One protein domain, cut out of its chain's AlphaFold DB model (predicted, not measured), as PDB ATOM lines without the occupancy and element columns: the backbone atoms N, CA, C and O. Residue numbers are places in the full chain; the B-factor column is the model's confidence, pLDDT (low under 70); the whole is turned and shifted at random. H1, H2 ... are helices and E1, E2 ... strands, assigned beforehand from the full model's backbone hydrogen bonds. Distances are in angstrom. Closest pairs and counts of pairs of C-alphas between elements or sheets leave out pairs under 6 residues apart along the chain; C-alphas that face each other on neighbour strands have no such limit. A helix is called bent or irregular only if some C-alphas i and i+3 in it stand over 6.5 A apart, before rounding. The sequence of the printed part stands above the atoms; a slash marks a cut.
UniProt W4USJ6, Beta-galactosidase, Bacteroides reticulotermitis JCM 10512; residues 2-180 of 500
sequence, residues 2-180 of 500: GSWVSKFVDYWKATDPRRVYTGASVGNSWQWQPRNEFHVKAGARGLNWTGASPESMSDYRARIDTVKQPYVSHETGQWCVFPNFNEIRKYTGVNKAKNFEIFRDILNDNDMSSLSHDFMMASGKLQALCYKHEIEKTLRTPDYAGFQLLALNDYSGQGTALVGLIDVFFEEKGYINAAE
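This is residues 2 to 180 of the 500 residues of the protein "Beta-galactosidase" of Bacteroides reticulotermitis JCM 10512 (UniProt W4USJ6). One long helix, H5, runs from the small helical hairpin H3 and H4 at one end to a small sheet at the other, with H1 set off beyond the sheet and long loops between the parts. The 179 printed residues hold, in order, H1 E1 H2 E2 H3 H4 H5 E3; the sheet E1 E2 E3 is parallel. The class is mostly helix, with under half of the residues in named elements. The whole is loose, radius of gyration of the C-alphas 19.8 A, spans 59 by 44 by 30 A.

Start at H1, residues 2 to 15, which touches no helix and is not on the sheet. E1, residues 39 to 41, is parallel to E2, residues 71 to 76; look for N 72 and O 39, 2.8 A. Between them H2, residues 61 to 64, only grazes the sheet; E1, H2, E2 form a strand-helix-strand unit, parallel neighbours joined through a helix, with a right-handed crossover. H3, residues 85 to 90, and H4, residues 98 to 109, touch at Phe 85 and Phe 100, closest C-alphas 6.3 A, opposite ways at a shallow tilt of 33 degrees, only just short of steep. H4, with residues 104 to 107 alone, touches H5, residues 113 to 139, at a steep tilt of 60 degrees; the closest C-alphas, Leu 107 and Ser 113, are 5.6 A apart. H5 only grazes the sheet with residues 131 to 139. E3, residues 144 to 149, is parallel to E2, with N 145 and O 71 at 2.8 A, and closes a second unit: E2, H3 H4 H5, E3. Every O i to N i+4 pair is within hydrogen-bond range in H1 and H4, 21 of 23 in H5 and 0 of 2 in H3, where 2 of 3 O i to N i+3 pairs are; H2 is too short for an i+4 pair.

Find C-alpha 2 at (326.675, 313.503, 371.964); H1 runs 19.9 A from there. H4 measures 16.5 A. H5 begins at (297.630, 354.903, 378.577) and runs 39.6 A; it is irregular, C-alphas 114 and 117 being 7.4 A apart. E3, 14.7 A long, ends at (313.441, 329.702, 386.233).

The C-alphas of Ala 14 and Asp 111, 63.3 A, are the two farthest apart. The printed part has no cut. The links H1 to E1 and E1 to H2 are long, and residues 150 to 180 hold no named element. Confidence is low at residue 159 alone.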
ATOM      1  N   GLY A   2     326.779 314.424 370.808       75.19
ATOM      2  CA  GLY A   2     326.675 313.503 371.964       75.19
ATOM      3  C   GLY A   2     327.971 312.795 372.409       75.19
ATOM      4  O   GLY A   2     328.218 312.651 373.605       75.19
ATOM      5  N   SER A   3     328.859 312.440 371.469       83.44
ATOM      6  CA  SER A   3     330.183 311.878 371.806       83.44
ATOM      7  C   SER A   3     331.081 312.874 372.551       83.44
ATOM      8  O   SER A   3     331.754 312.495 373.504       83.44
ATOM      9  N   TRP A   4     331.066 314.152 372.158       88.00
ATOM     10  CA  TRP A   4     331.843 315.194 372.834       88.00
ATOM     11  C   TRP A   4     331.314 315.440 374.246       88.00
ATOM     12  O   TRP A   4     332.086 315.435 375.196       88.00
ATOM     13  N   VAL A   5     329.991 315.562 374.384       88.69
ATOM     14  CA  VAL A   5     329.319 315.802 375.669       88.69
ATOM     15  C   VAL A   5     329.601 314.664 376.657       88.69
ATOM     16  O   VAL A   5     329.920 314.908 377.816       88.69
ATOM     17  N   SER A   6     329.568 313.418 376.181       91.19
ATOM     18  CA  SER A   6     329.906 312.249 376.999       91.19
ATOM     19  C   SER A   6     331.369 312.265 377.456       91.19
ATOM     20  O   SER A   6     331.636 312.065 378.637       91.19
ATOM     21  N   LYS A   7     332.310 312.574 376.549       93.56
ATOM     22  CA  LYS A   7     333.738 312.706 376.883       93.56
ATOM     23  C   LYS A   7     333.999 313.834 377.881       93.56
ATOM     24  O   LYS A   7     334.832 313.665 378.761       93.56
ATOM     25  N   PHE A   8     333.294 314.960 377.754       94.00
ATOM     26  CA  PHE A   8     333.380 316.077 378.695       94.00
ATOM     27  C   PHE A   8     332.987 315.638 380.108       94.00
ATOM     28  O   PHE A   8     333.728 315.889 381.055       94.00
ATOM     29  N   VAL A   9     331.856 314.937 380.239       95.69
ATOM     30  CA  VAL A   9     331.393 314.430 381.536       95.69
ATOM     31  C   VAL A   9     332.371 313.401 382.106       95.69
ATOM     32  O   VAL A   9     332.791 313.540 383.250       95.69
ATOM     33  N   ASP A  10     332.794 312.410 381.315       96.19
ATOM     34  CA  ASP A  10     333.741 311.385 381.773       96.19
ATOM     35  C   ASP A  10     335.086 311.997 382.220       96.19
ATOM     36  O   ASP A  10     335.627 311.610 383.257       96.19
ATOM     37  N   TYR A  11     335.606 312.986 381.481       96.81
ATOM     38  CA  TYR A  11     336.841 313.695 381.827       96.81
ATOM     39  C   TYR A  11     336.734 314.399 383.181       96.81
ATOM     40  O   TYR A  11     337.608 314.245 384.036       96.81
ATOM     41  N   TRP A  12     335.662 315.161 383.395       97.00
ATOM     42  CA  TRP A  12     335.497 315.927 384.625       97.00
ATOM     43  C   TRP A  12     335.209 315.053 385.839       97.00
ATOM     44  O   TRP A  12     335.762 315.317 386.902       97.00
ATOM     45  N   LYS A  13     334.464 313.958 385.667       96.44
ATOM     46  CA  LYS A  13     334.289 312.949 386.720       96.44
ATOM     47  C   LYS A  13     335.618 312.348 387.175       96.44
ATOM     48  O   LYS A  13     335.810 312.128 388.366       96.44
ATOM     49  N   ALA A  14     336.532 312.088 386.238       97.44
ATOM     50  CA  ALA A  14     337.870 311.592 386.557       97.44
ATOM     51  C   ALA A  14     338.776 312.676 387.170       97.44
ATOM     52  O   ALA A  14     339.642 312.361 387.981       97.44
ATOM     53  N   THR A  15     338.582 313.939 386.781       98.12
ATOM     54  CA  THR A  15     339.428 315.070 387.193       98.12
ATOM     55  C   THR A  15     339.054 315.620 388.573       98.12
ATOM     56  O   THR A  15     339.943 315.916 389.367       98.12
ATOM     57  N   ASP A  16     337.762 315.761 388.881       97.56
ATOM     58  CA  ASP A  16     337.273 316.238 390.181       97.56
ATOM     59  C   ASP A  16     336.022 315.454 390.632       97.56
ATOM     60  O   ASP A  16     334.890 315.883 390.401       97.56
ATOM     61  N   PRO A  17     336.196 314.319 391.336       95.44
ATOM     62  CA  PRO A  17     335.086 313.462 391.756       95.44
ATOM     63  C   PRO A  17     334.217 314.061 392.879       95.44
ATOM     64  O   PRO A  17     333.301 313.402 393.364       95.44
ATOM     65  N   ARG A  18     334.484 315.296 393.334       97.12
ATOM     66  CA  ARG A  18     333.688 315.975 394.376       97.12
ATOM     67  C   ARG A  18     332.421 316.638 393.825       97.12
ATOM     68  O   ARG A  18     331.620 317.153 394.604       97.12
ATOM     69  N   ARG A  19     332.272 316.727 392.500       96.62
ATOM     70  CA  ARG A  19     331.178 317.433 391.814       96.62
ATOM     71  C   ARG A  19     330.342 316.456 390.991       96.62
ATOM     72  O   ARG A  19     330.843 315.426 390.560       96.62
ATOM     73  N   VAL A  20     329.084 316.827 390.749       95.38
ATOM     74  CA  VAL A  20     328.196 316.137 389.803       95.38
ATOM     75  C   VAL A  20     328.189 316.869 388.467       95.38
ATOM     76  O   VAL A  20     328.114 318.099 388.425       95.38
ATOM     77  N   TYR A  21     328.243 316.119 387.372       95.56
ATOM     78  CA  TYR A  21     328.396 316.668 386.033       95.56
ATOM     79  C   TYR A  21     327.214 316.343 385.125       95.56
ATOM     80  O   TYR A  21     326.739 315.210 385.008       95.56
ATOM     81  N   THR A  22     326.776 317.371 384.408       94.00
ATOM     82  CA  THR A  22     325.860 317.252 383.282       94.00
ATOM     83  C   THR A  22     326.501 317.907 382.077       94.00
ATOM     84  O   THR A  22     327.156 318.944 382.186       94.00
ATOM     85  N   GLY A  23     326.356 317.284 380.919       90.81
ATOM     86  CA  GLY A  23     327.042 317.748 379.732       90.81
ATOM     87  C   GLY A  23     326.368 318.920 379.009       90.81
ATOM     88  O   GLY A  23     326.992 319.519 378.135       90.81
ATOM     89  N   ALA A  24     325.109 319.243 379.331       89.44
ATOM     90  CA  ALA A  24     324.408 320.397 378.771       89.44
ATOM     91  C   ALA A  24     323.168 320.787 379.593       89.44
ATOM     92  O   ALA A  24     322.510 319.924 380.175       89.44
ATOM     93  N   SER A  25     322.824 322.077 379.549       90.88
ATOM     94  CA  SER A  25     321.522 322.619 379.945       90.88
ATOM     95  C   SER A  25     320.782 323.023 378.679       90.88
ATOM     96  O   SER A  25     321.278 323.860 377.925       90.88
ATOM     97  N   VAL A  26     319.681 322.339 378.365       88.31
ATOM     98  CA  VAL A  26     319.028 322.479 377.058       88.31
ATOM     99  C   VAL A  26     317.515 322.432 377.165       88.31
ATOM    100  O   VAL A  26     316.944 321.768 378.023       88.31
ATOM    101  N   GLY A  27     316.844 323.046 376.194       84.62
ATOM    102  CA  GLY A  27     315.444 322.748 375.925       84.62
ATOM    103  C   GLY A  27     315.244 321.311 375.404       84.62
ATOM    104  O   GLY A  27     315.864 320.336 375.838       84.62
ATOM    105  N   ASN A  28     314.383 321.150 374.402       83.19
ATOM    106  CA  ASN A  28     314.072 319.827 373.845       83.19
ATOM    107  C   ASN A  28     314.905 319.413 372.626       83.19
ATOM    108  O   ASN A  28     314.716 318.315 372.117       83.19
ATOM    109  N   SER A  29     315.867 320.226 372.196       79.81
ATOM    110  CA  SER A  29     316.590 320.027 370.934       79.81
ATOM    111  C   SER A  29     317.579 318.853 370.925       79.81
ATOM    112  O   SER A  29     317.934 318.382 369.848       79.81
ATOM    113  N   TRP A  30     318.077 318.399 372.082       83.56
ATOM    114  CA  TRP A  30     319.117 317.360 372.155       83.56
ATOM    115  C   TRP A  30     318.579 316.053 372.745       83.56
ATOM    116  O   TRP A  30     317.769 316.073 373.675       83.56
ATOM    117  N   GLN A  31     319.066 314.921 372.226       83.38
ATOM    118  CA  GLN A  31     318.795 313.580 372.761       83.38
ATOM    119  C   GLN A  31     319.322 313.429 374.196       83.38
ATOM    120  O   GLN A  31     320.217 314.172 374.617       83.38
ATOM    121  N   TRP A  32     318.811 312.440 374.929       86.12
ATOM    122  CA  TRP A  32     319.343 312.079 376.244       86.12
ATOM    123  C   TRP A  32     320.826 311.700 376.162       86.12
ATOM    124  O   TRP A  32     321.260 311.030 375.225       86.12
ATOM    125  N   GLN A  33     321.613 312.162 377.135       86.50
ATOM    126  CA  GLN A  33     323.062 311.950 377.181       86.50
ATOM    127  C   GLN A  33     323.400 310.896 378.246       86.50
ATOM    128  O   GLN A  33     323.303 311.195 379.433       86.50
ATOM    129  N   PRO A  34     323.812 309.675 377.866       83.94
ATOM    130  CA  PRO A  34     323.861 308.535 378.786       83.94
ATOM    131  C   PRO A  34     324.926 308.645 379.887       83.94
ATOM    132  O   PRO A  34     324.842 307.929 380.880       83.94
ATOM    133  N   ARG A  35     325.939 309.506 379.719       91.56
ATOM    134  CA  ARG A  35     327.015 309.703 380.709       91.56
ATOM    135  C   ARG A  35     326.709 310.753 381.772       91.56
ATOM    136  O   ARG A  35     327.451 310.826 382.745       91.56
ATOM    137  N   ASN A  36     325.649 311.541 381.596       92.81
ATOM    138  CA  ASN A  36     325.251 312.556 382.566       92.81
ATOM    139  C   ASN A  36     324.951 311.937 383.939       92.81
ATOM    140  O   ASN A  36     324.370 310.855 384.021       92.81
ATOM    141  N   GLU A  37     325.288 312.660 385.006       94.38
ATOM    142  CA  GLU A  37     324.924 312.293 386.382       94.38
ATOM    143  C   GLU A  37     323.577 312.893 386.799       94.38
ATOM    144  O   GLU A  37     322.931 312.376 387.699       94.38
ATOM    145  N   PHE A  38     323.127 313.939 386.100       94.19
ATOM    146  CA  PHE A  38     321.779 314.507 386.157       94.19
ATOM    147  C   PHE A  38     321.428 315.160 384.813       94.19
ATOM    148  O   PHE A  38     322.312 315.486 384.011       94.19
ATOM    149  N   HIS A  39     320.147 315.382 384.545       93.38
ATOM    150  CA  HIS A  39     319.695 316.058 383.332       93.38
ATOM    151  C   HIS A  39     319.088 317.413 383.644       93.38
ATOM    152  O   HIS A  39     318.225 317.511 384.506       93.38
ATOM    153  N   VAL A  40     319.484 318.433 382.879       93.88
ATOM    154  CA  VAL A  40     318.756 319.700 382.814       93.88
ATOM    155  C   VAL A  40     318.067 319.779 381.461       93.88
ATOM    156  O   VAL A  40     318.736 319.904 380.429       93.88
ATOM    157  N   LYS A  41     316.741 319.626 381.443       91.31
ATOM    158  CA  LYS A  41     315.981 319.556 380.189       91.31
ATOM    159  C   LYS A  41     314.633 320.259 380.281       91.31
ATOM    160  O   LYS A  41     314.046 320.352 381.350       91.31
ATOM    161  N   ALA A  42     314.108 320.745 379.159       86.88
ATOM    162  CA  ALA A  42     312.685 321.077 379.072       86.88
ATOM    163  C   ALA A  42     311.821 319.795 379.010       86.88
ATOM    164  O   ALA A  42     312.330 318.679 378.910       86.88
ATOM    165  N   GLY A  43     310.495 319.950 379.073       83.62
ATOM    166  CA  GLY A  43     309.528 318.858 378.893       83.62
ATOM    167  C   GLY A  43     308.662 318.598 380.122       83.62
ATOM    168  O   GLY A  43     307.437 318.580 380.009       83.62
ATOM    169  N   ALA A  44     309.255 318.499 381.308       90.94
ATOM    170  CA  ALA A  44     308.530 318.279 382.558       90.94
ATOM    171  C   ALA A  44     308.163 319.595 383.267       90.94
ATOM    172  O   ALA A  44     308.375 319.744 384.461       90.94
ATOM    173  N   ARG A  45     307.656 320.571 382.505       92.19
ATOM    174  CA  ARG A  45     307.277 321.910 382.978       92.19
ATOM    175  C   ARG A  45     305.987 322.404 382.314       92.19
ATOM    176  O   ARG A  45     305.499 321.774 381.366       92.19
ATOM    177  N   GLY A  46     305.463 323.529 382.789       93.25
ATOM    178  CA  GLY A  46     304.262 324.196 382.291       93.25
ATOM    179  C   GLY A  46     302.944 323.646 382.843       93.25
ATOM    180  O   GLY A  46     302.867 322.544 383.393       93.25
ATOM    181  N   LEU A  47     301.877 324.417 382.653       95.25
ATOM    182  CA  LEU A  47     300.524 324.095 383.109       95.25
ATOM    183  C   LEU A  47     299.690 323.511 381.960       95.25
ATOM    184  O   LEU A  47     299.824 323.910 380.807       95.25
ATOM    185  N   ASN A  48     298.808 322.560 382.264       94.12
ATOM    186  CA  ASN A  48     297.891 321.939 381.295       94.12
ATOM    187  C   ASN A  48     296.562 322.704 381.152       94.12
ATOM    188  O   ASN A  48     295.621 322.188 380.547       94.12
ATOM    189  N   TRP A  49     296.492 323.934 381.664       96.44
ATOM    190  CA  TRP A  49     295.267 324.731 381.743       96.44
ATOM    191  C   TRP A  49     294.653 325.064 380.374       96.44
ATOM    192  O   TRP A  49     293.478 325.375 380.283       96.44
ATOM    193  N   THR A  50     295.375 324.929 379.262       94.44
ATOM    194  CA  THR A  50     294.754 325.041 377.930       94.44
ATOM    195  C   THR A  50     293.762 323.901 377.641       94.44
ATOM    196  O   THR A  50     292.794 324.095 376.900       94.44
ATOM    197  N   GLY A  51     294.002 322.700 378.179       95.56
ATOM    198  CA  GLY A  51     293.232 321.484 377.885       95.56
ATOM    199  C   GLY A  51     292.416 320.927 379.053       95.56
ATOM    200  O   GLY A  51     291.521 320.127 378.809       95.56
ATOM    201  N   ALA A  52     292.706 321.337 380.288       96.19
ATOM    202  CA  ALA A  52     292.046 320.843 381.494       96.19
ATOM    203  C   ALA A  52     291.819 321.977 382.500       96.19
ATOM    204  O   ALA A  52     292.597 322.930 382.537       96.19
ATOM    205  N   SER A  53     290.769 321.863 383.314       96.38
ATOM    206  CA  SER A  53     290.499 322.810 384.398       96.38
ATOM    207  C   SER A  53     291.627 322.804 385.438       96.38
ATOM    208  O   SER A  53     292.237 321.752 385.651       96.38
ATOM    209  N   PRO A  54     291.899 323.935 386.117       97.88
ATOM    210  CA  PRO A  54     292.904 323.993 387.166       97.88
ATOM    211  C   PRO A  54     292.625 323.026 388.319       97.88
ATOM    212  O   PRO A  54     291.499 322.909 388.804       97.88
ATOM    213  N   GLU A  55     293.687 322.366 388.764       97.81
ATOM    214  CA  GLU A  55     293.724 321.375 389.840       97.81
ATOM    215  C   GLU A  55     295.146 321.333 390.432       97.81
ATOM    216  O   GLU A  55     296.059 321.992 389.922       97.81
ATOM    217  N   SER A  56     295.341 320.595 391.525       98.06
ATOM    218  CA  SER A  56     296.661 320.382 392.151       98.06
ATOM    219  C   SER A  56     296.952 318.912 392.486       98.06
ATOM    220  O   SER A  56     297.843 318.608 393.273       98.06
ATOM    221  N   MET A  57     296.235 317.982 391.857       97.81
ATOM    222  CA  MET A  57     296.442 316.535 391.946       97.81
ATOM    223  C   MET A  57     297.589 316.052 391.055       97.81
ATOM    224  O   MET A  57     298.327 315.149 391.441       97.81
ATOM    225  N   SER A  58     297.718 316.598 389.845       96.19
ATOM    226  CA  SER A  58     298.642 316.079 388.840       96.19
ATOM    227  C   SER A  58     300.096 316.475 389.106       96.19
ATOM    228  O   SER A  58     300.391 317.488 389.740       96.19
ATOM    229  N   ASP A  59     301.019 315.686 388.559       95.62
ATOM    230  CA  ASP A  59     302.467 315.882 388.645       95.62
ATOM    231  C   ASP A  59     303.126 315.775 387.250       95.62
ATOM    232  O   ASP A  59     302.440 315.812 386.217       95.62
ATOM    233  N   TYR A  60     304.460 315.716 387.197       95.19
ATOM    234  CA  TYR A  60     305.222 315.504 385.962       95.19
ATOM    235  C   TYR A  60     305.889 314.125 385.856       95.19
ATOM    236  O   TYR A  60     306.740 313.945 384.983       95.19
ATOM    237  N   ARG A  61     305.525 313.144 386.692       93.19
ATOM    238  CA  ARG A  61     306.224 311.850 386.787       93.19
ATOM    239  C   ARG A  61     306.330 311.149 385.434       93.19
ATOM    240  O   ARG A  61     307.421 310.775 385.014       93.19
ATOM    241  N   ALA A  62     305.217 311.092 384.700       91.25
ATOM    242  CA  ALA A  62     305.135 310.487 383.365       91.25
ATOM    243  C   ALA A  62     306.000 311.188 382.293       91.25
ATOM    244  O   ALA A  62     306.070 310.731 381.157       91.25
ATOM    245  N   ARG A  63     306.611 312.342 382.604       88.56
ATOM    246  CA  ARG A  63     307.510 313.075 381.699       88.56
ATOM    247  C   ARG A  63     308.990 312.909 382.049       88.56
ATOM    248  O   ARG A  63     309.829 313.307 381.242       88.56
ATOM    249  N   ILE A  64     309.308 312.367 383.225       88.69
ATOM    250  CA  ILE A  64     310.688 312.205 383.710       88.69
ATOM    251  C   ILE A  64     311.082 310.741 383.938       88.69
ATOM    252  O   ILE A  64     312.270 310.460 384.035       88.69
ATOM    253  N   ASP A  65     310.127 309.806 383.931       80.44
ATOM    254  CA  ASP A  65     310.368 308.365 384.127       80.44
ATOM    255  C   ASP A  65     311.188 307.686 383.010       80.44
ATOM    256  O   ASP A  65     311.615 306.539 383.141       80.44
ATOM    257  N   THR A  66     311.450 308.406 381.917       78.81
ATOM    258  CA  THR A  66     312.244 307.922 380.780       78.81
ATOM    259  C   THR A  66     313.752 307.851 381.055       78.81
ATOM    260  O   THR A  66     314.485 307.257 380.261       78.81
ATOM    261  N   VAL A  67     314.232 308.430 382.163       81.69
ATOM    262  CA  VAL A  67     315.640 308.404 382.592       81.69
ATOM    263  C   VAL A  67     315.748 308.093 384.086       81.69
ATOM    264  O   VAL A  67     314.857 308.412 384.861       81.69
ATOM    265  N   LYS A  68     316.850 307.454 384.504       86.38
ATOM    266  CA  LYS A  68     317.090 307.102 385.922       86.38
ATOM    267  C   LYS A  68     317.814 308.202 386.698       86.38
ATOM    268  O   LYS A  68     317.873 308.160 387.922       86.38
ATOM    269  N   GLN A  69     318.444 309.125 385.985       91.31
ATOM    270  CA  GLN A  69     319.206 310.220 386.554       91.31
ATOM    271  C   GLN A  69     318.268 311.316 387.084       91.31
ATOM    272  O   GLN A  69     317.229 311.557 386.467       91.31
ATOM    273  N   PRO A  70     318.664 312.039 388.148       93.06
ATOM    274  CA  PRO A  70     317.943 313.206 388.642       93.06
ATOM    275  C   PRO A  70     317.585 314.185 387.518       93.06
ATOM    276  O   PRO A  70     318.430 314.525 386.681       93.06
ATOM    277  N   TYR A  71     316.335 314.645 387.508       94.00
ATOM    278  CA  TYR A  71     315.827 315.576 386.504       94.00
ATOM    279  C   TYR A  71     315.679 316.982 387.083       94.00
ATOM    280  O   TYR A  71     315.028 317.180 388.106       94.00
ATOM    281  N   VAL A  72     316.238 317.963 386.382       95.19
ATOM    282  CA  VAL A  72     316.071 319.391 386.639       95.19
ATOM    283  C   VAL A  72     315.396 320.028 385.428       95.19
ATOM    284  O   VAL A  72     315.855 319.850 384.296       95.19
ATOM    285  N   SER A  73     314.321 320.793 385.619       94.31
ATOM    286  CA  SER A  73     313.735 321.516 384.486       94.31
ATOM    287  C   SER A  73     314.577 322.702 384.057       94.31
ATOM    288  O   SER A  73     314.956 323.559 384.854       94.31
ATOM    289  N   HIS A  74     314.763 322.787 382.748       93.94
ATOM    290  CA  HIS A  74     315.286 323.950 382.050       93.94
ATOM    291  C   HIS A  74     314.192 325.005 381.858       93.94
ATOM    292  O   HIS A  74     313.187 324.714 381.198       93.94
ATOM    293  N   GLU A  75     314.429 326.225 382.341       91.31
ATOM    294  CA  GLU A  75     313.602 327.415 382.082       91.31
ATOM    295  C   GLU A  75     312.119 327.230 382.475       91.31
ATOM    296  O   GLU A  75     311.205 327.460 381.685       91.31
ATOM    297  N   THR A  76     311.867 326.743 383.692       90.44
ATOM    298  CA  THR A  76     310.533 326.652 384.311       90.44
ATOM    299  C   THR A  76     309.879 328.015 384.420       90.44
ATOM    300  O   THR A  76     310.501 328.958 384.896       90.44
ATOM    301  N   GLY A  77     308.602 328.078 384.042       78.00
ATOM    302  CA  GLY A  77     307.846 329.318 383.997       78.00
ATOM    303  C   GLY A  77     308.447 330.333 383.021       78.00
ATOM    304  O   GLY A  77     309.586 330.771 383.117       78.00
ATOM    305  N   GLN A  78     307.661 330.692 382.020       90.50
ATOM    306  CA  GLN A  78     307.989 331.751 381.063       90.50
ATOM    307  C   GLN A  78     306.717 332.554 380.796       90.50
ATOM    308  O   GLN A  78     306.374 332.869 379.658       90.50
ATOM    309  N   TRP A  79     305.967 332.778 381.870       95.00
ATOM    310  CA  TRP A  79     304.691 333.471 381.872       95.00
ATOM    311  C   TRP A  79     304.984 334.964 381.830       95.00
ATOM    312  O   TRP A  79     305.740 335.447 382.667       95.00
ATOM    313  N   CYS A  80     304.448 335.689 380.853       95.44
ATOM    314  CA  CYS A  80     304.729 337.115 380.725       95.44
ATOM    315  C   CYS A  80     303.727 337.995 381.472       95.44
ATOM    316  O   CYS A  80     302.540 337.681 381.543       95.44
ATOM    317  N   VAL A  81     304.223 339.137 381.942       96.00
ATOM    318  CA  VAL A  81     303.442 340.255 382.486       96.00
ATOM    319  C   VAL A  81     303.424 341.430 381.499       96.00
ATOM    320  O   VAL A  81     304.308 341.546 380.648       96.00
ATOM    321  N   PHE A  82     302.420 342.302 381.589       97.38
ATOM    322  CA  PHE A  82     302.368 343.553 380.831       97.38
ATOM    323  C   PHE A  82     303.493 344.524 381.279       97.38
ATOM    324  O   PHE A  82     303.841 344.537 382.463       97.38
ATOM    325  N   PRO A  83     304.096 345.328 380.373       95.69
ATOM    326  CA  PRO A  83     305.268 346.145 380.693       95.69
ATOM    327  C   PRO A  83     305.071 347.167 381.821       95.69
ATOM    328  O   PRO A  83     304.080 347.892 381.871       95.69
ATOM    329  N   ASN A  84     306.097 347.314 382.664       95.81
ATOM    330  CA  ASN A  84     306.206 348.406 383.626       95.81
ATOM    331  C   ASN A  84     306.823 349.662 382.979       95.81
ATOM    332  O   ASN A  84     308.038 349.844 382.986       95.81
ATOM    333  N   PHE A  85     306.011 350.584 382.455       96.25
ATOM    334  CA  PHE A  85     306.549 351.802 381.819       96.25
ATOM    335  C   PHE A  85     307.246 352.771 382.782       96.25
ATOM    336  O   PHE A  85     308.036 353.607 382.336       96.25
ATOM    337  N   ASN A  86     307.041 352.643 384.099       94.50
ATOM    338  CA  ASN A  86     307.816 353.413 385.076       94.50
ATOM    339  C   ASN A  86     309.305 353.049 385.056       94.50
ATOM    340  O   ASN A  86     310.120 353.841 385.522       94.50
ATOM    341  N   GLU A  87     309.671 351.889 384.511       94.00
ATOM    342  CA  GLU A  87     311.055 351.442 384.377       94.00
ATOM    343  C   GLU A  87     311.855 352.289 383.375       94.00
ATOM    344  O   GLU A  87     313.060 352.453 383.549       94.00
ATOM    345  N   ILE A  88     311.201 352.921 382.386       95.44
ATOM    346  CA  ILE A  88     311.854 353.720 381.328       95.44
ATOM    347  C   ILE A  88     312.818 354.760 381.923       95.44
ATOM    348  O   ILE A  88     313.946 354.907 381.450       95.44
ATOM    349  N   ARG A  89     312.418 355.444 383.006       95.69
ATOM    350  CA  ARG A  89     313.233 356.492 383.650       95.69
ATOM    351  C   ARG A  89     314.524 355.971 384.291       95.69
ATOM    352  O   ARG A  89     315.419 356.766 384.558       95.69
ATOM    353  N   LYS A  90     314.624 354.661 384.552       95.06
ATOM    354  CA  LYS A  90     315.803 354.030 385.163       95.06
ATOM    355  C   LYS A  90     316.946 353.835 384.159       95.06
ATOM    356  O   LYS A  90     318.097 353.692 384.559       95.06
ATOM    357  N   TYR A  91     316.667 353.889 382.855       93.75
ATOM    358  CA  TYR A  91     317.655 353.710 381.785       93.75
ATOM    359  C   TYR A  91     318.491 354.979 381.525       93.75
ATOM    360  O   TYR A  91     318.460 355.594 380.454       93.75
ATOM    361  N   THR A  92     319.277 355.375 382.526       93.94
ATOM    362  CA  THR A  92     320.146 356.564 382.483       93.94
ATOM    363  C   THR A  92     321.515 356.291 381.847       93.94
ATOM    364  O   THR A  92     322.155 357.221 381.361       93.94
ATOM    365  N   GLY A  93     321.939 355.024 381.786       90.06
ATOM    366  CA  GLY A  93     323.224 354.593 381.228       90.06
ATOM    367  C   GLY A  93     323.258 354.444 379.699       90.06
ATOM    368  O   GLY A  93     322.525 355.113 378.962       90.06
ATOM    369  N   VAL A  94     324.134 353.547 379.223       91.19
ATOM    370  CA  VAL A  94     324.382 353.293 377.787       91.19
ATOM    371  C   VAL A  94     323.221 352.591 377.075       91.19
ATOM    372  O   VAL A  94     323.022 352.801 375.884       91.19
ATOM    373  N   ASN A  95     322.428 351.798 377.801       89.88
ATOM    374  CA  ASN A  95     321.226 351.153 377.273       89.88
ATOM    375  C   ASN A  95     320.018 352.090 377.387       89.88
ATOM    376  O   ASN A  95     319.874 352.791 378.389       89.88
ATOM    377  N   LYS A  96     319.128 352.060 376.389       90.94
ATOM    378  CA  LYS A  96     317.876 352.834 376.348       90.94
ATOM    379  C   LYS A  96     316.676 351.901 376.173       90.94
ATOM    380  O   LYS A  96     316.742 350.971 375.373       90.94
ATOM    381  N   ALA A  97     315.571 352.183 376.861       92.81
ATOM    382  CA  ALA A  97     314.343 351.381 376.822       92.81
ATOM    383  C   ALA A  97     313.429 351.721 375.629       92.81
ATOM    384  O   ALA A  97     312.231 351.948 375.792       92.81
ATOM    385  N   LYS A  98     313.989 351.786 374.413       92.00
ATOM    386  CA  LYS A  98     313.245 352.192 373.203       92.00
ATOM    387  C   LYS A  98     312.057 351.286 372.885       92.00
ATOM    388  O   LYS A  98     311.014 351.764 372.463       92.00
ATOM    389  N   ASN A  99     312.190 349.996 373.164       90.88
ATOM    390  CA  ASN A  99     311.088 349.038 373.157       90.88
ATOM    391  C   ASN A  99     309.923 349.467 374.070       90.88
ATOM    392  O   ASN A  99     308.789 349.519 373.610       90.88
ATOM    393  N   PHE A 100     310.185 349.819 375.334       94.88
ATOM    394  CA  PHE A 100     309.137 350.252 376.266       94.88
ATOM    395  C   PHE A 100     308.509 351.591 375.863       94.88
ATOM    396  O   PHE A 100     307.306 351.753 376.047       94.88
ATOM    397  N   GLU A 101     309.283 352.528 375.302       95.69
ATOM    398  CA  GLU A 101     308.738 353.769 374.725       95.69
ATOM    399  C   GLU A 101     307.727 353.450 373.613       95.69
ATOM    400  O   GLU A 101     306.591 353.908 373.683       95.69
ATOM    401  N   ILE A 102     308.089 352.572 372.668       94.75
ATOM    402  CA  ILE A 102     307.192 352.128 371.589       94.75
ATOM    403  C   ILE A 102     305.933 351.462 372.155       94.75
ATOM    404  O   ILE A 102     304.828 351.795 371.745       94.75
ATOM    405  N   PHE A 103     306.065 350.534 373.104       95.88
ATOM    406  CA  PHE A 103     304.907 349.838 373.678       95.88
ATOM    407  C   PHE A 103     303.967 350.786 374.431       95.88
ATOM    408  O   PHE A 103     302.749 350.615 374.372       95.88
ATOM    409  N   ARG A 104     304.519 351.791 375.122       97.81
ATOM    410  CA  ARG A 104     303.738 352.836 375.787       97.81
ATOM    411  C   ARG A 104     302.979 353.676 374.766       97.81
ATOM    412  O   ARG A 104     301.796 353.931 374.963       97.81
ATOM    413  N   ASP A 105     303.645 354.079 373.692       97.88
ATOM    414  CA  ASP A 105     303.044 354.918 372.661       97.88
ATOM    415  C   ASP A 105     301.966 354.128 371.882       97.88
ATOM    416  O   ASP A 105     300.865 354.630 371.690       97.88
ATOM    417  N   ILE A 106     302.183 352.836 371.590       96.75
ATOM    418  CA  ILE A 106     301.152 351.937 371.031       96.75
ATOM    419  C   ILE A 106     299.935 351.828 371.963       96.75
ATOM    420  O   ILE A 106     298.791 351.849 371.504       96.75
ATOM    421  N   LEU A 107     300.151 351.684 373.275       97.81
ATOM    422  CA  LEU A 107     299.050 351.639 374.241       97.81
ATOM    423  C   LEU A 107     298.278 352.968 374.274       97.81
ATOM    424  O   LEU A 107     297.052 352.970 374.410       97.81
ATOM    425  N   ASN A 108     298.988 354.086 374.123       97.12
ATOM    426  CA  ASN A 108     298.403 355.416 374.026       97.12
ATOM    427  C   ASN A 108     297.544 355.579 372.773       97.12
ATOM    428  O   ASN A 108     296.411 356.045 372.877       97.12
ATOM    429  N   ASP A 109     298.041 355.133 371.623       95.88
ATOM    430  CA  ASP A 109     297.319 355.190 370.350       95.88
ATOM    431  C   ASP A 109     296.043 354.334 370.365       95.88
ATOM    432  O   ASP A 109     295.090 354.607 369.636       95.88
ATOM    433  N   ASN A 110     295.993 353.322 371.237       95.75
ATOM    434  CA  ASN A 110     294.807 352.505 371.489       95.75
ATOM    435  C   ASN A 110     293.939 353.016 372.656       95.75
ATOM    436  O   ASN A 110     293.042 352.294 373.101       95.75
ATOM    437  N   ASP A 111     294.168 354.244 373.140       96.12
ATOM    438  CA  ASP A 111     293.363 354.908 374.174       96.12
ATOM    439  C   ASP A 111     293.321 354.114 375.498       96.12
ATOM    440  O   ASP A 111     292.267 353.862 376.089       96.12
ATOM    441  N   MET A 112     294.494 353.641 375.940       97.62
ATOM    442  CA  MET A 112     294.649 352.840 377.164       97.62
ATOM    443  C   MET A 112     295.850 353.252 378.036       97.62
ATOM    444  O   MET A 112     296.218 352.526 378.957       97.62
ATOM    445  N   SER A 113     296.460 354.423 377.808       96.69
ATOM    446  CA  SER A 113     297.630 354.903 378.577       96.69
ATOM    447  C   SER A 113     297.448 354.856 380.094       96.69
ATOM    448  O   SER A 113     298.354 354.436 380.823       96.69
ATOM    449  N   SER A 114     296.272 355.269 380.575       96.56
ATOM    450  CA  SER A 114     295.937 355.307 382.002       96.56
ATOM    451  C   SER A 114     295.864 353.922 382.646       96.56
ATOM    452  O   SER A 114     296.037 353.823 383.855       96.56
ATOM    453  N   LEU A 115     295.674 352.863 381.855       97.75
ATOM    454  CA  LEU A 115     295.544 351.483 382.327       97.75
ATOM    455  C   LEU A 115     296.883 350.745 382.405       97.75
ATOM    456  O   LEU A 115     296.921 349.599 382.834       97.75
ATOM    457  N   SER A 116     297.994 351.364 381.996       97.69
ATOM    458  CA  SER A 116     299.299 350.687 381.937       97.69
ATOM    459  C   SER A 116     299.721 350.040 383.262       97.69
ATOM    460  O   SER A 116     300.172 348.894 383.273       97.69
ATOM    461  N   HIS A 117     299.555 350.751 384.382       98.19
ATOM    462  CA  HIS A 117     299.868 350.210 385.704       98.19
ATOM    463  C   HIS A 117     298.894 349.096 386.103       98.19
ATOM    464  O   HIS A 117     299.336 348.036 386.539       98.19
ATOM    465  N   ASP A 118     297.597 349.301 385.880       98.56
ATOM    466  CA  ASP A 118     296.561 348.319 386.200       98.56
ATOM    467  C   ASP A 118     296.739 347.023 385.400       98.56
ATOM    468  O   ASP A 118     296.646 345.929 385.952       98.56
ATOM    469  N   PHE A 119     297.102 347.122 384.119       98.75
ATOM    470  CA  PHE A 119     297.418 345.971 383.277       98.75
ATOM    471  C   PHE A 119     298.643 345.218 383.784       98.75
ATOM    472  O   PHE A 119     298.619 343.986 383.833       98.75
ATOM    473  N   MET A 120     299.697 345.927 384.198       98.12
ATOM    474  CA  MET A 120     300.882 345.304 384.793       98.12
ATOM    475  C   MET A 120     300.535 344.583 386.103       98.12
ATOM    476  O   MET A 120     300.902 343.422 386.276       98.12
ATOM    477  N   MET A 121     299.745 345.206 386.977       98.75
ATOM    478  CA  MET A 121     299.312 344.597 388.236       98.75
ATOM    479  C   MET A 121     298.400 343.384 388.016       98.75
ATOM    480  O   MET A 121     298.593 342.345 388.650       98.75
ATOM    481  N   ALA A 122     297.426 343.486 387.110       98.81
ATOM    482  CA  ALA A 122     296.462 342.424 386.853       98.81
ATOM    483  C   ALA A 122     297.100 341.212 386.159       98.81
ATOM    484  O   ALA A 122     296.954 340.076 386.617       98.81
ATOM    485  N   SER A 123     297.878 341.440 385.097       98.62
ATOM    486  CA  SER A 123     298.623 340.360 384.438       98.62
ATOM    487  C   SER A 123     299.709 339.766 385.345       98.62
ATOM    488  O   SER A 123     299.957 338.562 385.299       98.62
ATOM    489  N   GLY A 124     300.304 340.569 386.233       98.31
ATOM    490  CA  GLY A 124     301.309 340.120 387.192       98.31
ATOM    491  C   GLY A 124     300.743 339.172 388.247       98.31
ATOM    492  O   GLY A 124     301.363 338.156 388.569       98.31
ATOM    493  N   LYS A 125     299.517 339.419 388.728       98.69
ATOM    494  CA  LYS A 125     298.816 338.476 389.615       98.69
ATOM    495  C   LYS A 125     298.582 337.119 388.944       98.69
ATOM    496  O   LYS A 125     298.821 336.087 389.572       98.69
ATOM    497  N   LEU A 126     298.202 337.097 387.663       98.62
ATOM    498  CA  LEU A 126     298.078 335.847 386.905       98.62
ATOM    499  C   LEU A 126     299.438 335.163 386.690       98.62
ATOM    500  O   LEU A 126     299.542 333.946 386.825       98.62
ATOM    501  N   GLN A 127     300.489 335.930 386.394       98.06
ATOM    502  CA  GLN A 127     301.850 335.409 386.264       98.06
ATOM    503  C   GLN A 127     302.297 334.698 387.552       98.06
ATOM    504  O   GLN A 127     302.740 333.549 387.505       98.06
ATOM    505  N   ALA A 128     302.132 335.353 388.704       98.06
ATOM    506  CA  ALA A 128     302.450 334.795 390.015       98.06
ATOM    507  C   ALA A 128     301.632 333.530 390.321       98.06
ATOM    508  O   ALA A 128     302.188 332.542 390.803       98.06
ATOM    509  N   LEU A 129     300.340 333.523 389.973       98.50
ATOM    510  CA  LEU A 129     299.475 332.348 390.090       98.50
ATOM    511  C   LEU A 129     300.004 331.175 389.250       98.50
ATOM    512  O   LEU A 129     300.100 330.050 389.744       98.50
ATOM    513  N   CYS A 130     300.414 331.420 388.003       98.25
ATOM    514  CA  CYS A 130     301.010 330.384 387.164       98.25
ATOM    515  C   CYS A 130     302.332 329.853 387.744       98.25
ATOM    516  O   CYS A 130     302.521 328.636 387.790       98.25
ATOM    517  N   TYR A 131     303.217 330.729 388.238       97.94
ATOM    518  CA  TYR A 131     304.456 330.307 388.905       97.94
ATOM    519  C   TYR A 131     304.183 329.458 390.147       97.94
ATOM    520  O   TYR A 131     304.794 328.401 390.288       97.94
ATOM    521  N   LYS A 132     303.238 329.865 391.003       98.19
ATOM    522  CA  LYS A 132     302.831 329.093 392.184       98.19
ATOM    523  C   LYS A 132     302.415 327.678 391.801       98.19
ATOM    524  O   LYS A 132     303.011 326.714 392.273       98.19
ATOM    525  N   HIS A 133     301.443 327.535 390.902       98.31
ATOM    526  CA  HIS A 133     300.935 326.212 390.533       98.31
ATOM    527  C   HIS A 133     301.975 325.343 389.817       98.31
ATOM    528  O   HIS A 133     301.984 324.127 390.015       98.31
ATOM    529  N   GLU A 134     302.853 325.934 389.002       97.06
ATOM    530  CA  GLU A 134     303.912 325.197 388.308       97.06
ATOM    531  C   GLU A 134     305.007 324.729 389.277       97.06
ATOM    532  O   GLU A 134     305.374 323.554 389.254       97.06
ATOM    533  N   ILE A 135     305.476 325.604 390.175       97.62
ATOM    534  CA  ILE A 135     306.493 325.267 391.181       97.62
ATOM    535  C   ILE A 135     305.951 324.223 392.152       97.62
ATOM    536  O   ILE A 135     306.605 323.208 392.383       97.62
ATOM    537  N   GLU A 136     304.738 324.406 392.675       98.38
ATOM    538  CA  GLU A 136     304.129 323.407 393.548       98.38
ATOM    539  C   GLU A 136     303.987 322.057 392.839       98.38
ATOM    540  O   GLU A 136     304.270 321.019 393.429       98.38
ATOM    541  N   LYS A 137     303.610 322.041 391.554       97.44
ATOM    542  CA  LYS A 137     303.525 320.802 390.774       97.44
ATOM    543  C   LYS A 137     304.886 320.120 390.618       97.44
ATOM    544  O   LYS A 137     304.963 318.894 390.716       97.44
ATOM    545  N   THR A 138     305.956 320.890 390.435       96.25
ATOM    546  CA  THR A 138     307.327 320.368 390.484       96.25
ATOM    547  C   THR A 138     307.641 319.769 391.855       96.25
ATOM    548  O   THR A 138     308.095 318.629 391.920       96.25
ATOM    549  N   LEU A 139     307.335 320.471 392.949       97.12
ATOM    550  CA  LEU A 139     307.577 319.983 394.313       97.12
ATOM    551  C   LEU A 139     306.750 318.731 394.653       97.12
ATOM    552  O   LEU A 139     307.220 317.883 395.407       97.12
ATOM    553  N   ARG A 140     305.563 318.577 394.052       96.19
ATOM    554  CA  ARG A 140     304.707 317.380 394.130       96.19
ATOM    555  C   ARG A 140     305.125 316.246 393.189       96.19
ATOM    556  O   ARG A 140     304.444 315.225 393.155       96.19
ATOM    557  N   THR A 141     306.180 316.398 392.388       95.69
ATOM    558  CA  THR A 141     306.601 315.338 391.463       95.69
ATOM    559  C   THR A 141     307.659 314.435 392.115       95.69
ATOM    560  O   THR A 141     308.721 314.934 392.491       95.69
ATOM    561  N   PRO A 142     307.419 313.113 392.239       92.00
ATOM    562  CA  PRO A 142     308.430 312.180 392.737       92.00
ATOM    563  C   PRO A 142     309.705 312.233 391.887       92.00
ATOM    564  O   PRO A 142     309.614 312.370 390.670       92.00
ATOM    565  N   ASP A 143     310.873 312.108 392.518       89.06
ATOM    566  CA  ASP A 143     312.197 312.058 391.865       89.06
ATOM    567  C   ASP A 143     312.593 313.309 391.049       89.06
ATOM    568  O   ASP A 143     313.614 313.328 390.354       89.06
ATOM    569  N   TYR A 144     311.820 314.391 391.157       93.31
ATOM    570  CA  TYR A 144     312.136 315.669 390.531       93.31
ATOM    571  C   TYR A 144     313.177 316.418 391.367       93.31
ATOM    572  O   TYR A 144     312.921 316.802 392.506       93.31
ATOM    573  N   ALA A 145     314.362 316.640 390.805       93.31
ATOM    574  CA  ALA A 145     315.525 317.105 391.560       93.31
ATOM    575  C   ALA A 145     315.588 318.629 391.740       93.31
ATOM    576  O   ALA A 145     316.291 319.117 392.620       93.31
ATOM    577  N   GLY A 146     314.880 319.393 390.907       93.75
ATOM    578  CA  GLY A 146     314.777 320.845 391.040       93.75
ATOM    579  C   GLY A 146     314.394 321.527 389.736       93.75
ATOM    580  O   GLY A 146     314.158 320.871 388.732       93.75
ATOM    581  N   PHE A 147     314.356 322.852 389.718       95.19
ATOM    582  CA  PHE A 147     313.998 323.630 388.533       95.19
ATOM    583  C   PHE A 147     314.888 324.862 388.393       95.19
ATOM    584  O   PHE A 147     315.448 325.355 389.370       95.19
ATOM    585  N   GLN A 148     315.003 325.373 387.170       94.31
ATOM    586  CA  GLN A 148     315.666 326.639 386.863       94.31
ATOM    587  C   GLN A 148     314.647 327.572 386.219       94.31
ATOM    588  O   GLN A 148     314.126 327.238 385.159       94.31
ATOM    589  N   LEU A 149     314.342 328.715 386.838       92.75
ATOM    590  CA  LEU A 149     313.441 329.702 386.233       92.75
ATOM    591  C   LEU A 149     314.104 330.407 385.041       92.75
ATOM    592  O   LEU A 149     315.323 330.586 385.042       92.75
ATOM    593  N   LEU A 150     313.310 330.863 384.066       89.06
ATOM    594  CA  LEU A 150     313.755 331.835 383.057       89.06
ATOM    595  C   LEU A 150     312.958 333.129 383.189       89.06
ATOM    596  O   LEU A 150     311.828 333.199 382.727       89.06
ATOM    597  N   ALA A 151     313.528 334.178 383.755       86.25
ATOM    598  CA  ALA A 151     314.468 334.115 384.870       86.25
ATOM    599  C   ALA A 151     313.733 334.657 386.108       86.25
ATOM    600  O   ALA A 151     312.522 334.866 386.061       86.25
ATOM    601  N   LEU A 152     314.429 334.878 387.226       90.88
ATOM    602  CA  LEU A 152     313.815 335.617 388.334       90.88
ATOM    603  C   LEU A 152     313.521 337.069 387.918       90.88
ATOM    604  O   LEU A 152     312.448 337.588 388.220       90.88
ATOM    605  N   ASN A 153     314.461 337.690 387.202       93.06
ATOM    606  CA  ASN A 153     314.361 339.026 386.624       93.06
ATOM    607  C   ASN A 153     313.938 338.997 385.149       93.06
ATOM    608  O   ASN A 153     314.080 337.982 384.463       93.06
ATOM    609  N   ASP A 154     313.463 340.132 384.646       92.81
ATOM    610  CA  ASP A 154     313.196 340.294 383.219       92.81
ATOM    611  C   ASP A 154     314.465 340.191 382.372       92.81
ATOM    612  O   ASP A 154     315.569 340.548 382.794       92.81
ATOM    613  N   TYR A 155     314.283 339.734 381.133       86.94
ATOM    614  CA  TYR A 155     315.349 339.642 380.147       86.94
ATOM    615  C   TYR A 155     315.105 340.635 379.006       86.94
ATOM    616  O   TYR A 155     314.156 340.511 378.227       86.94
ATOM    617  N   SER A 156     315.992 341.625 378.888       77.94
ATOM    618  CA  SER A 156     315.890 342.707 377.898       77.94
ATOM    619  C   SER A 156     316.295 342.301 376.474       77.94
ATOM    620  O   SER A 156     316.070 343.062 375.534       77.94
ATOM    621  N   GLY A 157     316.901 341.124 376.286       75.06
ATOM    622  CA  GLY A 157     317.271 340.613 374.965       75.06
ATOM    623  C   GLY A 157     316.084 340.043 374.176       75.06
ATOM    624  O   GLY A 157     314.959 339.960 374.663       75.06
ATOM    625  N   GLN A 158     316.345 339.635 372.927       72.69
ATOM    626  CA  GLN A 158     315.393 338.908 372.061       72.69
ATOM    627  C   GLN A 158     314.015 339.582 371.903       72.69
ATOM    628  O   GLN A 158     312.989 338.917 371.812       72.69
ATOM    629  N   GLY A 159     313.988 340.916 371.836       66.00
ATOM    630  CA  GLY A 159     312.764 341.675 371.569       66.00
ATOM    631  C   GLY A 159     311.888 341.962 372.793       66.00
ATOM    632  O   GLY A 159     310.807 342.503 372.593       66.00
ATOM    633  N   THR A 160     312.357 341.693 374.023       81.94
ATOM    634  CA  THR A 160     311.704 341.906 375.345       81.94
ATOM    635  C   THR A 160     310.971 340.674 375.872       81.94
ATOM    636  O   THR A 160     309.886 340.346 375.398       81.94
ATOM    637  N   ALA A 161     311.541 340.003 376.873       86.38
ATOM    638  CA  ALA A 161     310.908 338.889 377.574       86.38
ATOM    639  C   ALA A 161     310.585 339.287 379.020       86.38
ATOM    640  O   ALA A 161     311.455 339.267 379.894       86.38
ATOM    641  N   LEU A 162     309.317 339.630 379.261       93.44
ATOM    642  CA  LEU A 162     308.807 340.109 380.554       93.44
ATOM    643  C   LEU A 162     308.379 338.952 381.463       93.44
ATOM    644  O   LEU A 162     307.234 338.871 381.898       93.44
ATOM    645  N   VAL A 163     309.275 337.985 381.634       93.75
ATOM    646  CA  VAL A 163     309.026 336.726 382.353       93.75
ATOM    647  C   VAL A 163     309.396 336.798 383.834       93.75
ATOM    648  O   VAL A 163     308.933 335.973 384.611       93.75
ATOM    649  N   GLY A 164     310.200 337.779 384.242       94.19
ATOM    650  CA  GLY A 164     310.644 337.917 385.621       94.19
ATOM    651  C   GLY A 164     309.532 338.378 386.555       94.19
ATOM    652  O   GLY A 164     308.597 339.067 386.145       94.19
ATOM    653  N   LEU A 165     309.669 338.039 387.835       94.12
ATOM    654  CA  LEU A 165     308.872 338.606 388.930       94.12
ATOM    655  C   LEU A 165     309.448 339.944 389.417       94.12
ATOM    656  O   LEU A 165     308.729 340.767 389.979       94.12
ATOM    657  N   ILE A 166     310.737 340.166 389.155       95.06
ATOM    658  CA  ILE A 166     311.439 341.438 389.351       95.06
ATOM    659  C   ILE A 166     311.878 342.000 387.996       95.06
ATOM    660  O   ILE A 166     311.955 341.275 386.999       95.06
ATOM    661  N   ASP A 167     312.111 343.305 387.933       94.31
ATOM    662  CA  ASP A 167     312.549 343.967 386.705       94.31
ATOM    663  C   ASP A 167     314.030 343.692 386.377       94.31
ATOM    664  O   ASP A 167     314.731 342.976 387.097       94.31
ATOM    665  N   VAL A 168     314.533 344.244 385.266       92.81
ATOM    666  CA  VAL A 168     315.935 344.045 384.842       92.81
ATOM    667  C   VAL A 168     316.959 344.660 385.808       92.81
ATOM    668  O   VAL A 168     318.146 344.345 385.719       92.81
ATOM    669  N   PHE A 169     316.517 345.538 386.715       93.31
ATOM    670  CA  PHE A 169     317.316 346.171 387.765       93.31
ATOM    671  C   PHE A 169     317.207 345.427 389.106       93.31
ATOM    672  O   PHE A 169     317.760 345.894 390.099       93.31
ATOM    673  N   PHE A 170     316.564 344.253 389.122       93.69
ATOM    674  CA  PHE A 170     316.297 343.437 390.308       93.69
ATOM    675  C   PHE A 170     315.352 344.096 391.327       93.69
ATOM    676  O   PHE A 170     315.362 343.730 392.503       93.69
ATOM    677  N   GLU A 171     314.508 345.035 390.893       95.00
ATOM    678  CA  GLU A 171     313.500 345.663 391.748       95.00
ATOM    679  C   GLU A 171     312.131 344.980 391.617       95.00
ATOM    680  O   GLU A 171     311.752 344.472 390.556       95.00
ATOM    681  N   GLU A 172     311.367 344.970 392.710       94.75
ATOM    682  CA  GLU A 172     310.020 344.401 392.733       94.75
ATOM    683  C   GLU A 172     309.066 345.170 391.808       94.75
ATOM    684  O   GLU A 172     309.032 346.401 391.785       94.75
ATOM    685  N   LYS A 173     308.228 344.429 391.077       95.50
ATOM    686  CA  LYS A 173     307.193 345.004 390.204       95.50
ATOM    687  C   LYS A 173     305.895 345.358 390.943       95.50
ATOM    688  O   LYS A 173     305.069 346.082 390.401       95.50
ATOM    689  N   GLY A 174     305.724 344.869 392.175       96.06
ATOM    690  CA  GLY A 174     304.674 345.295 393.111       96.06
ATOM    691  C   GLY A 174     303.449 344.379 393.240       96.06
ATOM    692  O   GLY A 174     302.690 344.535 394.192       96.06
ATOM    693  N   TYR A 175     303.241 343.404 392.349       97.44
ATOM    694  CA  TYR A 175     302.080 342.494 392.410       97.44
ATOM    695  C   TYR A 175     302.295 341.230 393.258       97.44
ATOM    696  O   TYR A 175     301.325 340.533 393.569       97.44
ATOM    697  N   ILE A 176     303.538 340.927 393.632       97.50
ATOM    698  CA  ILE A 176     303.917 339.874 394.579       97.50
ATOM    699  C   ILE A 176     305.216 340.284 395.275       97.50
ATOM    700  O   ILE A 176     306.083 340.886 394.641       97.50
ATOM    701  N   ASN A 177     305.352 339.956 396.558       96.38
ATOM    702  CA  ASN A 177     306.574 340.182 397.331       96.38
ATOM    703  C   ASN A 177     307.305 338.872 397.680       96.38
ATOM    704  O   ASN A 177     306.798 337.763 397.480       96.38
ATOM    705  N   ALA A 178     308.510 339.000 398.242       95.62
ATOM    706  CA  ALA A 178     309.322 337.854 398.645       95.62
ATOM    707  C   ALA A 178     308.610 336.920 399.641       95.62
ATOM    708  O   ALA A 178     308.659 335.703 399.470       95.62
ATOM    709  N   ALA A 179     307.932 337.458 400.660       96.38
ATOM    710  CA  ALA A 179     307.259 336.648 401.676       96.38
ATOM    711  C   ALA A 179     306.132 335.798 401.073       96.38
ATOM    712  O   ALA A 179     306.001 334.630 401.426       96.38
ATOM    713  N   GLU A 180     305.362 336.348 400.131       97.19
ATOM    714  CA  GLU A 180     304.340 335.620 399.373       97.19
ATOM    715  C   GLU A 180     304.959 334.540 398.476       97.19
ATOM    716  O   GLU A 180     304.498 333.400 398.482       97.19
TER     717      GLU A 180